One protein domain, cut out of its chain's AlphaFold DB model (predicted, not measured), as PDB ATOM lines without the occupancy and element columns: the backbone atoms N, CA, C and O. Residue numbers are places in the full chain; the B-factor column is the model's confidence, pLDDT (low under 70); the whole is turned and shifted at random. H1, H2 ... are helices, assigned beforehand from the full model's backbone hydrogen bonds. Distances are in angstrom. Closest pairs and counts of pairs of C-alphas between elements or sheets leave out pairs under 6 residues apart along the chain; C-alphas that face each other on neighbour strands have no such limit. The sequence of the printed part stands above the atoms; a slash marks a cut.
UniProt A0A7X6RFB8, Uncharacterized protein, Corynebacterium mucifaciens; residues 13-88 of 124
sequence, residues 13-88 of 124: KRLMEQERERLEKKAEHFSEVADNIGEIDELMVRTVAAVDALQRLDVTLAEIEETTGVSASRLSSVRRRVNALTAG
ATOM      1  N   LYS A  13    -120.263  -1.929  52.812       91.00
ATOM      2  CA  LYS A  13    -121.297  -1.704  53.829       91.00
ATOM      3  C   LYS A  13    -120.684  -1.206  55.142       91.00
ATOM      4  O   LYS A  13    -121.168  -0.225  55.684       91.00
ATOM      5  N   ARG A  14    -119.597  -1.834  55.604       90.62
ATOM      6  CA  ARG A  14    -118.890  -1.415  56.824       90.62
ATOM      7  C   ARG A  14    -118.342   0.010  56.718       90.62
ATOM      8  O   ARG A  14    -118.476   0.759  57.672       90.62
ATOM      9  N   LEU A  15    -117.759   0.382  55.579       92.62
ATOM     10  CA  LEU A  15    -117.237   1.737  55.368       92.62
ATOM     11  C   LEU A  15    -118.349   2.791  55.373       92.62
ATOM     12  O   LEU A  15    -118.179   3.840  55.979       92.62
ATOM     13  N   MET A  16    -119.488   2.504  54.737       92.62
ATOM     14  CA  MET A  16    -120.629   3.428  54.745       92.62
ATOM     15  C   MET A  16    -121.234   3.569  56.147       92.62
ATOM     16  O   MET A  16    -121.616   4.669  56.523       92.62
ATOM     17  N   GLU A  17    -121.284   2.485  56.927       93.12
ATOM     18  CA  GLU A  17    -121.750   2.529  58.319       93.12
ATOM     19  C   GLU A  17    -120.814   3.366  59.200       93.12
ATOM     20  O   GLU A  17    -121.271   4.227  59.940       93.12
ATOM     21  N   GLN A  18    -119.499   3.177  59.057       92.94
ATOM     22  CA  GLN A  18    -118.503   3.965  59.787       92.94
ATOM     23  C   GLN A  18    -118.565   5.451  59.429       92.94
ATOM     24  O   GLN A  18    -118.442   6.298  60.309       92.94
ATOM     25  N   GLU A  19    -118.760   5.780  58.150       94.00
ATOM     26  CA  GLU A  19    -118.896   7.177  57.739       94.00
ATOM     27  C   GLU A  19    -120.200   7.789  58.255       94.00
ATOM     28  O   GLU A  19    -120.190   8.929  58.711       94.00
ATOM     29  N   ARG A  20    -121.299   7.027  58.260       94.44
ATOM     30  CA  ARG A  20    -122.562   7.472  58.854       94.44
ATOM     31  C   ARG A  20    -122.409   7.753  60.349       94.44
ATOM     32  O   ARG A  20    -122.759   8.846  60.774       94.44
ATOM     33  N   GLU A  21    -121.840   6.821  61.112       95.56
ATOM     34  CA  GLU A  21    -121.602   6.991  62.553       95.56
ATOM     35  C   GLU A  21    -120.707   8.211  62.830       95.56
ATOM     36  O   GLU A  21    -120.932   8.976  63.766       95.56
ATOM     37  N   ARG A  22    -119.697   8.442  61.982       96.00
ATOM     38  CA  ARG A  22    -118.824   9.616  62.086       96.00
ATOM     39  C   ARG A  22    -119.572  10.921  61.812       96.00
ATOM     40  O   ARG A  22    -119.302  11.915  62.480       96.00
ATOM     41  N   LEU A  23    -120.458  10.944  60.816       95.94
ATOM     42  CA  LEU A  23    -121.275  12.117  60.499       95.94
ATOM     43  C   LEU A  23    -122.303  12.404  61.596       95.94
ATOM     44  O   LEU A  23    -122.509  13.566  61.927       95.94
ATOM     45  N   GLU A  24    -122.886  11.366  62.189       96.25
ATOM     46  CA  GLU A  24    -123.821  11.482  63.310       96.25
ATOM     47  C   GLU A  24    -123.139  12.103  64.535       96.25
ATOM     48  O   GLU A  24    -123.569  13.157  64.994       96.25
ATOM     49  N   LYS A  25    -121.972  11.585  64.945       96.81
ATOM     50  CA  LYS A  25    -121.177  12.182  66.038       96.81
ATOM     51  C   LYS A  25    -120.768  13.629  65.767       96.81
ATOM     52  O   LYS A  25    -120.712  14.452  66.671       96.81
ATOM     53  N   LYS A  26    -120.457  13.964  64.511       96.94
ATOM     54  CA  LYS A  26    -120.166  15.354  64.136       96.94
ATOM     55  C   LYS A  26    -121.386  16.251  64.300       96.94
ATOM     56  O   LYS A  26    -121.233  17.363  64.790       96.94
ATOM     57  N   ALA A  27    -122.558  15.788  63.872       96.56
ATOM     58  CA  ALA A  27    -123.798  16.539  64.017       96.56
ATOM     59  C   ALA A  27    -124.144  16.759  65.497       96.56
ATOM     60  O   ALA A  27    -124.488  17.878  65.866       96.56
ATOM     61  N   GLU A  28    -123.963  15.738  66.340       97.00
ATOM     62  CA  GLU A  28    -124.121  15.846  67.796       97.00
ATOM     63  C   GLU A  28    -123.213  16.938  68.379       97.00
ATOM     64  O   GLU A  28    -123.701  17.845  69.049       97.00
ATOM     65  N   HIS A  29    -121.918  16.932  68.047       97.38
ATOM     66  CA  HIS A  29    -120.994  17.962  68.532       97.38
ATOM     67  C   HIS A  29    -121.307  19.365  67.999       97.38
ATOM     68  O   HIS A  29    -121.119  20.342  68.717       97.38
ATOM     69  N   PHE A  30    -121.782  19.501  66.758       97.12
ATOM     70  CA  PHE A  30    -122.218  20.808  66.259       97.12
ATOM     71  C   PHE A  30    -123.444  21.328  67.012       97.12
ATOM     72  O   PHE A  30    -123.489  22.519  67.315       97.12
ATOM     73  N   SER A  31    -124.399  20.452  67.336       97.00
ATOM     74  CA  SER A  31    -125.557  20.816  68.158       97.00
ATOM     75  C   SER A  31    -125.118  21.273  69.545       97.00
ATOM     76  O   SER A  31    -125.500  22.350  69.979       97.00
ATOM     77  N   GLU A  32    -124.233  20.514  70.191       97.62
ATOM     78  CA  GLU A  32    -123.693  20.851  71.511       97.62
ATOM     79  C   GLU A  32    -122.972  22.209  71.509       97.62
ATOM     80  O   GLU A  32    -123.128  23.010  72.428       97.62
ATOM     81  N   VAL A  33    -122.202  22.514  70.460       97.62
ATOM     82  CA  VAL A  33    -121.569  23.833  70.308       97.62
ATOM     83  C   VAL A  33    -122.616  24.940  70.174       97.62
ATOM     84  O   VAL A  33    -122.449  25.991  70.790       97.62
ATOM     85  N   ALA A  34    -123.679  24.726  69.395       96.38
ATOM     86  CA  ALA A  34    -124.743  25.713  69.228       96.38
ATOM     87  C   ALA A  34    -125.497  25.973  70.544       96.38
ATOM     88  O   ALA A  34    -125.703  27.134  70.901       96.38
ATOM     89  N   ASP A  35    -125.823  24.917  71.290       96.75
ATOM     90  CA  ASP A  35    -126.487  25.015  72.593       96.75
ATOM     91  C   ASP A  35    -125.610  25.784  73.595       96.75
ATOM     92  O   ASP A  35    -126.061  26.752  74.209       96.75
ATOM     93  N   ASN A  36    -124.317  25.448  73.670       97.44
ATOM     94  CA  ASN A  36    -123.356  26.151  74.524       97.44
ATOM     95  C   ASN A  36    -123.217  27.642  74.165       97.44
ATOM     96  O   ASN A  36    -123.037  28.478  75.050       97.44
ATOM     97  N   ILE A  37    -123.280  28.000  72.877       96.06
ATOM     98  CA  ILE A  37    -123.265  29.408  72.450       96.06
ATOM     99  C   ILE A  37    -124.521  30.128  72.954       96.06
ATOM    100  O   ILE A  37    -124.398  31.221  73.506       96.06
ATOM    101  N   GLY A  38    -125.696  29.500  72.846       93.69
ATOM    102  CA  GLY A  38    -126.938  30.042  73.402       93.69
ATOM    103  C   GLY A  38    -126.844  30.289  74.912       93.69
ATOM    104  O   GLY A  38    -127.186  31.372  75.389       93.69
ATOM    105  N   GLU A  39    -126.283  29.341  75.666       97.00
ATOM    106  CA  GLU A  39    -126.057  29.508  77.109       97.00
ATOM    107  C   GLU A  39    -125.094  30.666  77.428       97.00
ATOM    108  O   GLU A  39    -125.312  31.421  78.384       97.00
ATOM    109  N   ILE A  40    -124.036  30.842  76.627       96.06
ATOM    110  CA  ILE A  40    -123.099  31.967  76.762       96.06
ATOM    111  C   ILE A  40    -123.815  33.297  76.512       96.06
ATOM    112  O   ILE A  40    -123.613  34.243  77.280       96.06
ATOM    113  N   ASP A  41    -124.659  33.379  75.487       95.06
ATOM    114  CA  ASP A  41    -125.434  34.580  75.173       95.06
ATOM    115  C   ASP A  41    -126.377  34.951  76.329       95.06
ATOM    116  O   ASP A  41    -126.387  36.099  76.788       95.06
ATOM    117  N   GLU A  42    -127.079  33.974  76.907       95.44
ATOM    118  CA  GLU A  42    -127.910  34.183  78.098       95.44
ATOM    119  C   GLU A  42    -127.101  34.637  79.324       95.44
ATOM    120  O   GLU A  42    -127.548  35.479  80.114       95.44
ATOM    121  N   LEU A  43    -125.901  34.083  79.524       96.50
ATOM    122  CA  LEU A  43    -124.991  34.509  80.591       96.50
ATOM    123  C   LEU A  43    -124.493  35.942  80.369       96.50
ATOM    124  O   LEU A  43    -124.395  36.708  81.332       96.50
ATOM    125  N   MET A  44    -124.223  36.338  79.123       96.12
ATOM    126  CA  MET A  44    -123.855  37.713  78.784       96.12
ATOM    127  C   MET A  44    -124.990  38.690  79.108       96.12
ATOM    128  O   MET A  44    -124.737  39.706  79.760       96.12
ATOM    129  N   VAL A  45    -126.236  38.367  78.744       96.31
ATOM    130  CA  VAL A  45    -127.419  39.187  79.075       96.31
ATOM    131  C   VAL A  45    -127.550  39.366  80.590       96.31
ATOM    132  O   VAL A  45    -127.679  40.491  81.078       96.31
ATOM    133  N   ARG A  46    -127.443  38.271  81.357       96.94
ATOM    134  CA  ARG A  46    -127.483  38.316  82.831       96.94
ATOM    135  C   ARG A  46    -126.340  39.138  83.424       96.94
ATOM    136  O   ARG A  46    -126.557  39.872  84.386       96.94
ATOM    137  N   THR A  47    -125.148  39.054  82.838       96.56
ATOM    138  CA  THR A  47    -123.981  39.838  83.266       96.56
ATOM    139  C   THR A  47    -124.237  41.334  83.102       96.56
ATOM    140  O   THR A  47    -123.998  42.096  84.036       96.56
ATOM    141  N   VAL A  48    -124.774  41.765  81.955       96.88
ATOM    142  CA  VAL A  48    -125.114  43.180  81.725       96.88
ATOM    143  C   VAL A  48    -126.170  43.653  82.717       96.88
ATOM    144  O   VAL A  48    -125.983  44.691  83.341       96.88
ATOM    145  N   ALA A  49    -127.224  42.866  82.948       97.19
ATOM    146  CA  ALA A  49    -128.256  43.218  83.920       97.19
ATOM    147  C   ALA A  49    -127.700  43.375  85.352       97.19
ATOM    148  O   ALA A  49    -128.113  44.282  86.079       97.19
ATOM    149  N   ALA A  50    -126.748  42.527  85.756       97.56
ATOM    150  CA  ALA A  50    -126.082  42.633  87.053       97.56
ATOM    151  C   ALA A  50    -125.207  43.894  87.154       97.56
ATOM    152  O   ALA A  50    -125.262  44.599  88.162       97.56
ATOM    153  N   VAL A  51    -124.450  44.218  86.100       97.31
ATOM    154  CA  VAL A  51    -123.660  45.459  86.024       97.31
ATOM    155  C   VAL A  51    -124.572  46.682  86.107       97.31
ATOM    156  O   VAL A  51    -124.301  47.587  86.889       97.31
ATOM    157  N   ASP A  52    -125.686  46.694  85.374       96.88
ATOM    158  CA  ASP A  52    -126.667  47.782  85.417       96.88
ATOM    159  C   ASP A  52    -127.248  47.967  86.823       96.88
ATOM    160  O   ASP A  52    -127.442  49.096  87.271       96.88
ATOM    161  N   ALA A  53    -127.537  46.869  87.529       98.06
ATOM    162  CA  ALA A  53    -128.038  46.917  88.897       98.06
ATOM    163  C   ALA A  53    -127.004  47.511  89.866       98.06
ATOM    164  O   ALA A  53    -127.376  48.323  90.710       98.06
ATOM    165  N   LEU A  54    -125.721  47.169  89.714       97.88
ATOM    166  CA  LEU A  54    -124.631  47.754  90.500       97.88
ATOM    167  C   LEU A  54    -124.471  49.252  90.219       97.88
ATOM    168  O   LEU A  54    -124.379  50.043  91.152       97.88
ATOM    169  N   GLN A  55    -124.535  49.664  88.952       96.56
ATOM    170  CA  GLN A  55    -124.442  51.080  88.582       96.56
ATOM    171  C   GLN A  55    -125.614  51.919  89.117       96.56
ATOM    172  O   GLN A  55    -125.437  53.100  89.393       96.56
ATOM    173  N   ARG A  56    -126.802  51.325  89.314       98.00
ATOM    174  CA  ARG A  56    -127.938  51.988  89.993       98.00
ATOM    175  C   ARG A  56    -127.731  52.170  91.497       98.00
ATOM    176  O   ARG A  56    -128.471  52.933  92.107       98.00
ATOM    177  N   LEU A  57    -126.777  51.452  92.082       98.12
ATOM    178  CA  LEU A  57    -126.347  51.593  93.474       98.12
ATOM    179  C   LEU A  57    -125.085  52.465  93.580       98.12
ATOM    180  O   LEU A  57    -124.332  52.327  94.539       98.12
ATOM    181  N   ASP A  58    -124.840  53.313  92.577       97.94
ATOM    182  CA  ASP A  58    -123.682  54.205  92.465       97.94
ATOM    183  C   ASP A  58    -122.313  53.494  92.431       97.94
ATOM    184  O   ASP A  58    -121.279  54.135  92.598       97.94
ATOM    185  N   VAL A  59    -122.280  52.183  92.149       97.94
ATOM    186  CA  VAL A  59    -121.025  51.438  91.968       97.94
ATOM    187  C   VAL A  59    -120.452  51.722  90.579       97.94
ATOM    188  O   VAL A  59    -121.084  51.488  89.544       97.94
ATOM    189  N   THR A  60    -119.218  52.206  90.544       97.00
ATOM    190  CA  THR A  60    -118.498  52.537  89.313       97.00
ATOM    191  C   THR A  60    -117.948  51.290  88.619       97.00
ATOM    192  O   THR A  60    -117.686  50.262  89.239       97.00
ATOM    193  N   LEU A  61    -117.693  51.373  87.307       95.56
ATOM    194  CA  LEU A  61    -117.051  50.266  86.579       95.56
ATOM    195  C   LEU A  61    -115.654  49.931  87.126       95.56
ATOM    196  O   LEU A  61    -115.245  48.778  87.035       95.56
ATOM    197  N   ALA A  62    -114.948  50.914  87.695       96.69
ATOM    198  CA  ALA A  62    -113.643  50.706  88.316       96.69
ATOM    199  C   ALA A  62    -113.750  49.841  89.582       96.69
ATOM    200  O   ALA A  62    -112.983  48.898  89.732       96.69
ATOM    201  N   GLU A  63    -114.741  50.097  90.442       97.69
ATOM    202  CA  GLU A  63    -114.992  49.281  91.640       97.69
ATOM    203  C   GLU A  63    -115.445  47.859  91.277       97.69
ATOM    204  O   GLU A  63    -115.042  46.886  91.920       97.69
ATOM    205  N   ILE A  64    -116.248  47.712  90.215       97.12
ATOM    206  CA  ILE A  64    -116.634  46.393  89.691       97.12
ATOM    207  C   ILE A  64    -115.397  45.641  89.189       97.12
ATOM    208  O   ILE A  64    -115.239  44.458  89.493       97.12
ATOM    209  N   GLU A  65    -114.520  46.305  88.436       97.75
ATOM    210  CA  GLU A  65    -113.272  45.721  87.937       97.75
ATOM    211  C   GLU A  65    -112.342  45.311  89.082       97.75
ATOM    212  O   GLU A  65    -111.868  44.176  89.094       97.75
ATOM    213  N   GLU A  66    -112.151  46.175  90.079       97.56
ATOM    214  CA  GLU A  66    -111.343  45.889  91.267       97.56
ATOM    215  C   GLU A  66    -111.880  44.681  92.050       97.56
ATOM    216  O   GLU A  66    -111.110  43.824  92.483       97.56
ATOM    217  N   THR A  67    -113.204  44.567  92.182       96.94
ATOM    218  CA  THR A  67    -113.841  43.504  92.978       96.94
ATOM    219  C   THR A  67    -113.918  42.168  92.236       96.94
ATOM    220  O   THR A  67    -113.769  41.107  92.838       96.94
ATOM    221  N   THR A  68    -114.197  42.195  90.930       95.62
ATOM    222  CA  THR A  68    -114.476  40.982  90.135       95.62
ATOM    223  C   THR A  68    -113.291  40.515  89.294       95.62
ATOM    224  O   THR A  68    -113.294  39.382  88.811       95.62
ATOM    225  N   GLY A  69    -112.299  41.380  89.069       96.88
ATOM    226  CA  GLY A  69    -111.209  41.157  88.119       96.88
ATOM    227  C   GLY A  69    -111.633  41.241  86.646       96.88
ATOM    228  O   GLY A  69    -110.832  40.945  85.757       96.88
ATOM    229  N   VAL A  70    -112.886  41.609  86.354       96.00
ATOM    230  CA  VAL A  70    -113.382  41.758  84.981       96.00
ATOM    231  C   VAL A  70    -113.181  43.195  84.524       96.00
ATOM    232  O   VAL A  70    -113.806  44.110  85.052       96.00
ATOM    233  N   SER A  71    -112.355  43.389  83.494       97.19
ATOM    234  CA  SER A  71    -112.030  44.735  83.027       97.19
ATOM    235  C   SER A  71    -113.244  45.504  82.499       97.19
ATOM    236  O   SER A  71    -114.107  44.949  81.806       97.19
ATOM    237  N   ALA A  72    -113.264  46.822  82.709       93.50
ATOM    238  CA  ALA A  72    -114.293  47.705  82.159       93.50
ATOM    239  C   ALA A  72    -114.384  47.613  80.620       93.50
ATOM    240  O   ALA A  72    -115.471  47.719  80.039       93.50
ATOM    241  N   SER A  73    -113.259  47.348  79.945       95.62
ATOM    242  CA  SER A  73    -113.214  47.104  78.497       95.62
ATOM    243  C   SER A  73    -113.945  45.818  78.096       95.62
ATOM    244  O   SER A  73    -114.692  45.811  77.111       95.62
ATOM    245  N   ARG A  74    -113.799  44.743  78.883       96.25
ATOM    246  CA  ARG A  74    -114.517  43.482  78.680       96.25
ATOM    247  C   ARG A  74    -116.006  43.658  78.950       96.25
ATOM    248  O   ARG A  74    -116.800  43.242  78.112       96.25
ATOM    249  N   LEU A  75    -116.384  44.342  80.031       95.50
ATOM    250  CA  LEU A  75    -117.784  44.670  80.332       95.50
ATOM    251  C   LEU A  75    -118.432  45.493  79.205       95.50
ATOM    252  O   LEU A  75    -119.541  45.188  78.771       95.50
ATOM    253  N   SER A  76    -117.709  46.473  78.659       94.62
ATOM    254  CA  SER A  76    -118.175  47.274  77.518       94.62
ATOM    255  C   SER A  76    -118.372  46.432  76.254       94.62
ATOM    256  O   SER A  76    -119.342  46.625  75.522       94.62
ATOM    257  N   SER A  77    -117.471  45.478  75.995       96.12
ATOM    258  CA  SER A  77    -117.592  44.538  74.873       96.12
ATOM    259  C   SER A  77    -118.811  43.624  75.026       96.12
ATOM    260  O   SER A  77    -119.584  43.471  74.081       96.12
ATOM    261  N   VAL A  78    -119.031  43.084  76.230       95.50
ATOM    262  CA  VAL A  78    -120.210  42.263  76.552       95.50
ATOM    263  C   VAL A  78    -121.494  43.073  76.365       95.50
ATOM    264  O   VAL A  78    -122.405  42.602  75.691       95.50
ATOM    265  N   ARG A  79    -121.551  44.322  76.851       95.25
ATOM    266  CA  ARG A  79    -122.722  45.195  76.667       95.25
ATOM    267  C   ARG A  79    -123.027  45.461  75.188       95.25
ATOM    268  O   ARG A  79    -124.186  45.395  74.795       95.25
ATOM    269  N   ARG A  80    -122.011  45.695  74.344       94.50
ATOM    270  CA  ARG A  80    -122.215  45.846  72.888       94.50
ATOM    271  C   ARG A  80    -122.789  44.586  72.241       94.50
ATOM    272  O   ARG A  80    -123.704  44.700  71.435       94.50
ATOM    273  N   ARG A  81    -122.279  43.404  72.601       93.19
ATOM    274  CA  ARG A  81    -122.798  42.128  72.081       93.19
ATOM    275  C   ARG A  81    -124.236  41.882  72.519       93.19
ATOM    276  O   ARG A  81    -125.059  41.554  71.680       93.19
ATOM    277  N   VAL A  82    -124.552  42.118  73.792       95.00
ATOM    278  CA  VAL A  82    -125.927  42.006  74.303       95.00
ATOM    279  C   VAL A  82    -126.871  42.948  73.562       95.00
ATOM    280  O   VAL A  82    -127.944  42.516  73.165       95.00
ATOM    281  N   ASN A  83    -126.462  44.192  73.299       91.94
ATOM    282  CA  ASN A  83    -127.275  45.119  72.510       91.94
ATOM    283  C   ASN A  83    -127.513  44.619  71.077       91.94
ATOM    284  O   ASN A  83    -128.601  44.804  70.549       91.94
ATOM    285  N   ALA A  84    -126.521  43.981  70.448       89.69
ATOM    286  CA  ALA A  84    -126.693  43.381  69.125       89.69
ATOM    287  C   ALA A  84    -127.642  42.168  69.161       89.69
ATOM    288  O   ALA A  84    -128.486  42.030  68.282       89.69
ATOM    289  N   LEU A  85    -127.550  41.333  70.203       87.19
ATOM    290  CA  LEU A  85    -128.441  40.186  70.412       87.19
ATOM    291  C   LEU A  85    -129.897  40.620  70.646       87.19
ATOM    292  O   LEU A  85    -130.817  39.988  70.139       87.19
ATOM    293  N   THR A  86    -130.122  41.706  71.393       81.38
ATOM    294  CA  THR A  86    -131.473  42.206  71.703       81.38
ATOM    295  C   THR A  86    -132.067  43.088  70.607       81.38
ATOM    296  O   THR A  86    -133.287  43.214  70.535       81.38
ATOM    297  N   ALA A  87    -131.241  43.675  69.735       76.94
ATOM    298  CA  ALA A  87    -131.689  44.447  68.573       76.94
ATOM    299  C   ALA A  87    -132.179  43.572  67.396       76.94
ATOM    300  O   ALA A  87    -132.678  44.098  66.401       76.94
ATOM    301  N   GLY A  88    -132.052  42.246  67.500       58.34
ATOM    302  CA  GLY A  88    -132.296  41.258  66.443       58.34
ATOM    303  C   GLY A  88    -133.756  40.946  66.075       58.34
ATOM    304  O   GLY A  88    -134.034  39.804  65.728       58.34
TER     305      GLY A  88
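This is residues 13 to 88 of the 124 residues of an uncharacterized protein of Corynebacterium mucifaciens (UniProt A0A7X6RFB8). What shape is this? It is one very long helix, H1, with a small head at its far end, where the chain folds back through the short helix H2 into H3, which crosses the last third of H1. Residues 13 to 40 of H1 stick out as a free arm that makes the length. How large is it, and of what? The printed part has 76 residues with three named helices, H1, H2 and H3 in chain order, and no named strand, in the class all helix. It is extended, with a radius of gyration of the C-alphas of 19.9 A and spans of 68 by 28 by 16 A.

What touches H1, residues 13 to 55? H3, residues 72 to 86, touches it at residues 41 to 48 alone; the closest C-alphas, of Val 45 and Val 82, are 5.7 A apart. The two run opposite ways at a steep tilt of 67 degrees, only just short of about perpendicular. Where is H2, residues 61 to 68? It touches H3 at residue 72 of H3 alone, about perpendicular at 80 degrees, and the closest C-alphas, of Leu 61 and Ala 72, are 5.8 A apart. H2 is close to H1 but not clearly touching, with the C-alphas of Gln 55 and Leu 61 closest at 7.7 A. What of the backbones? In H1, H2 and H3 every O i to N i+4 pair is within hydrogen-bond range.

Where does H1 run? From C-alpha 13 at (-121.297, -1.704, 53.829) to C-alpha 55 at (-124.442, 51.080, 88.582), 63.3 A. And the others? H2 spans 10.3 A and H3 20.8 A, ending at C-alpha 86 at (-131.473, 42.206, 71.703).

How far does it reach? The two C-alphas farthest apart, of Lys 13 and Asp 58, are 68.0 A apart; without residues 13 to 40 the body spans 32 by 19 by 14 A. Is it continuous and confident? The printed part has no cut, both links are tight, and pLDDT is under 70 at residue 88.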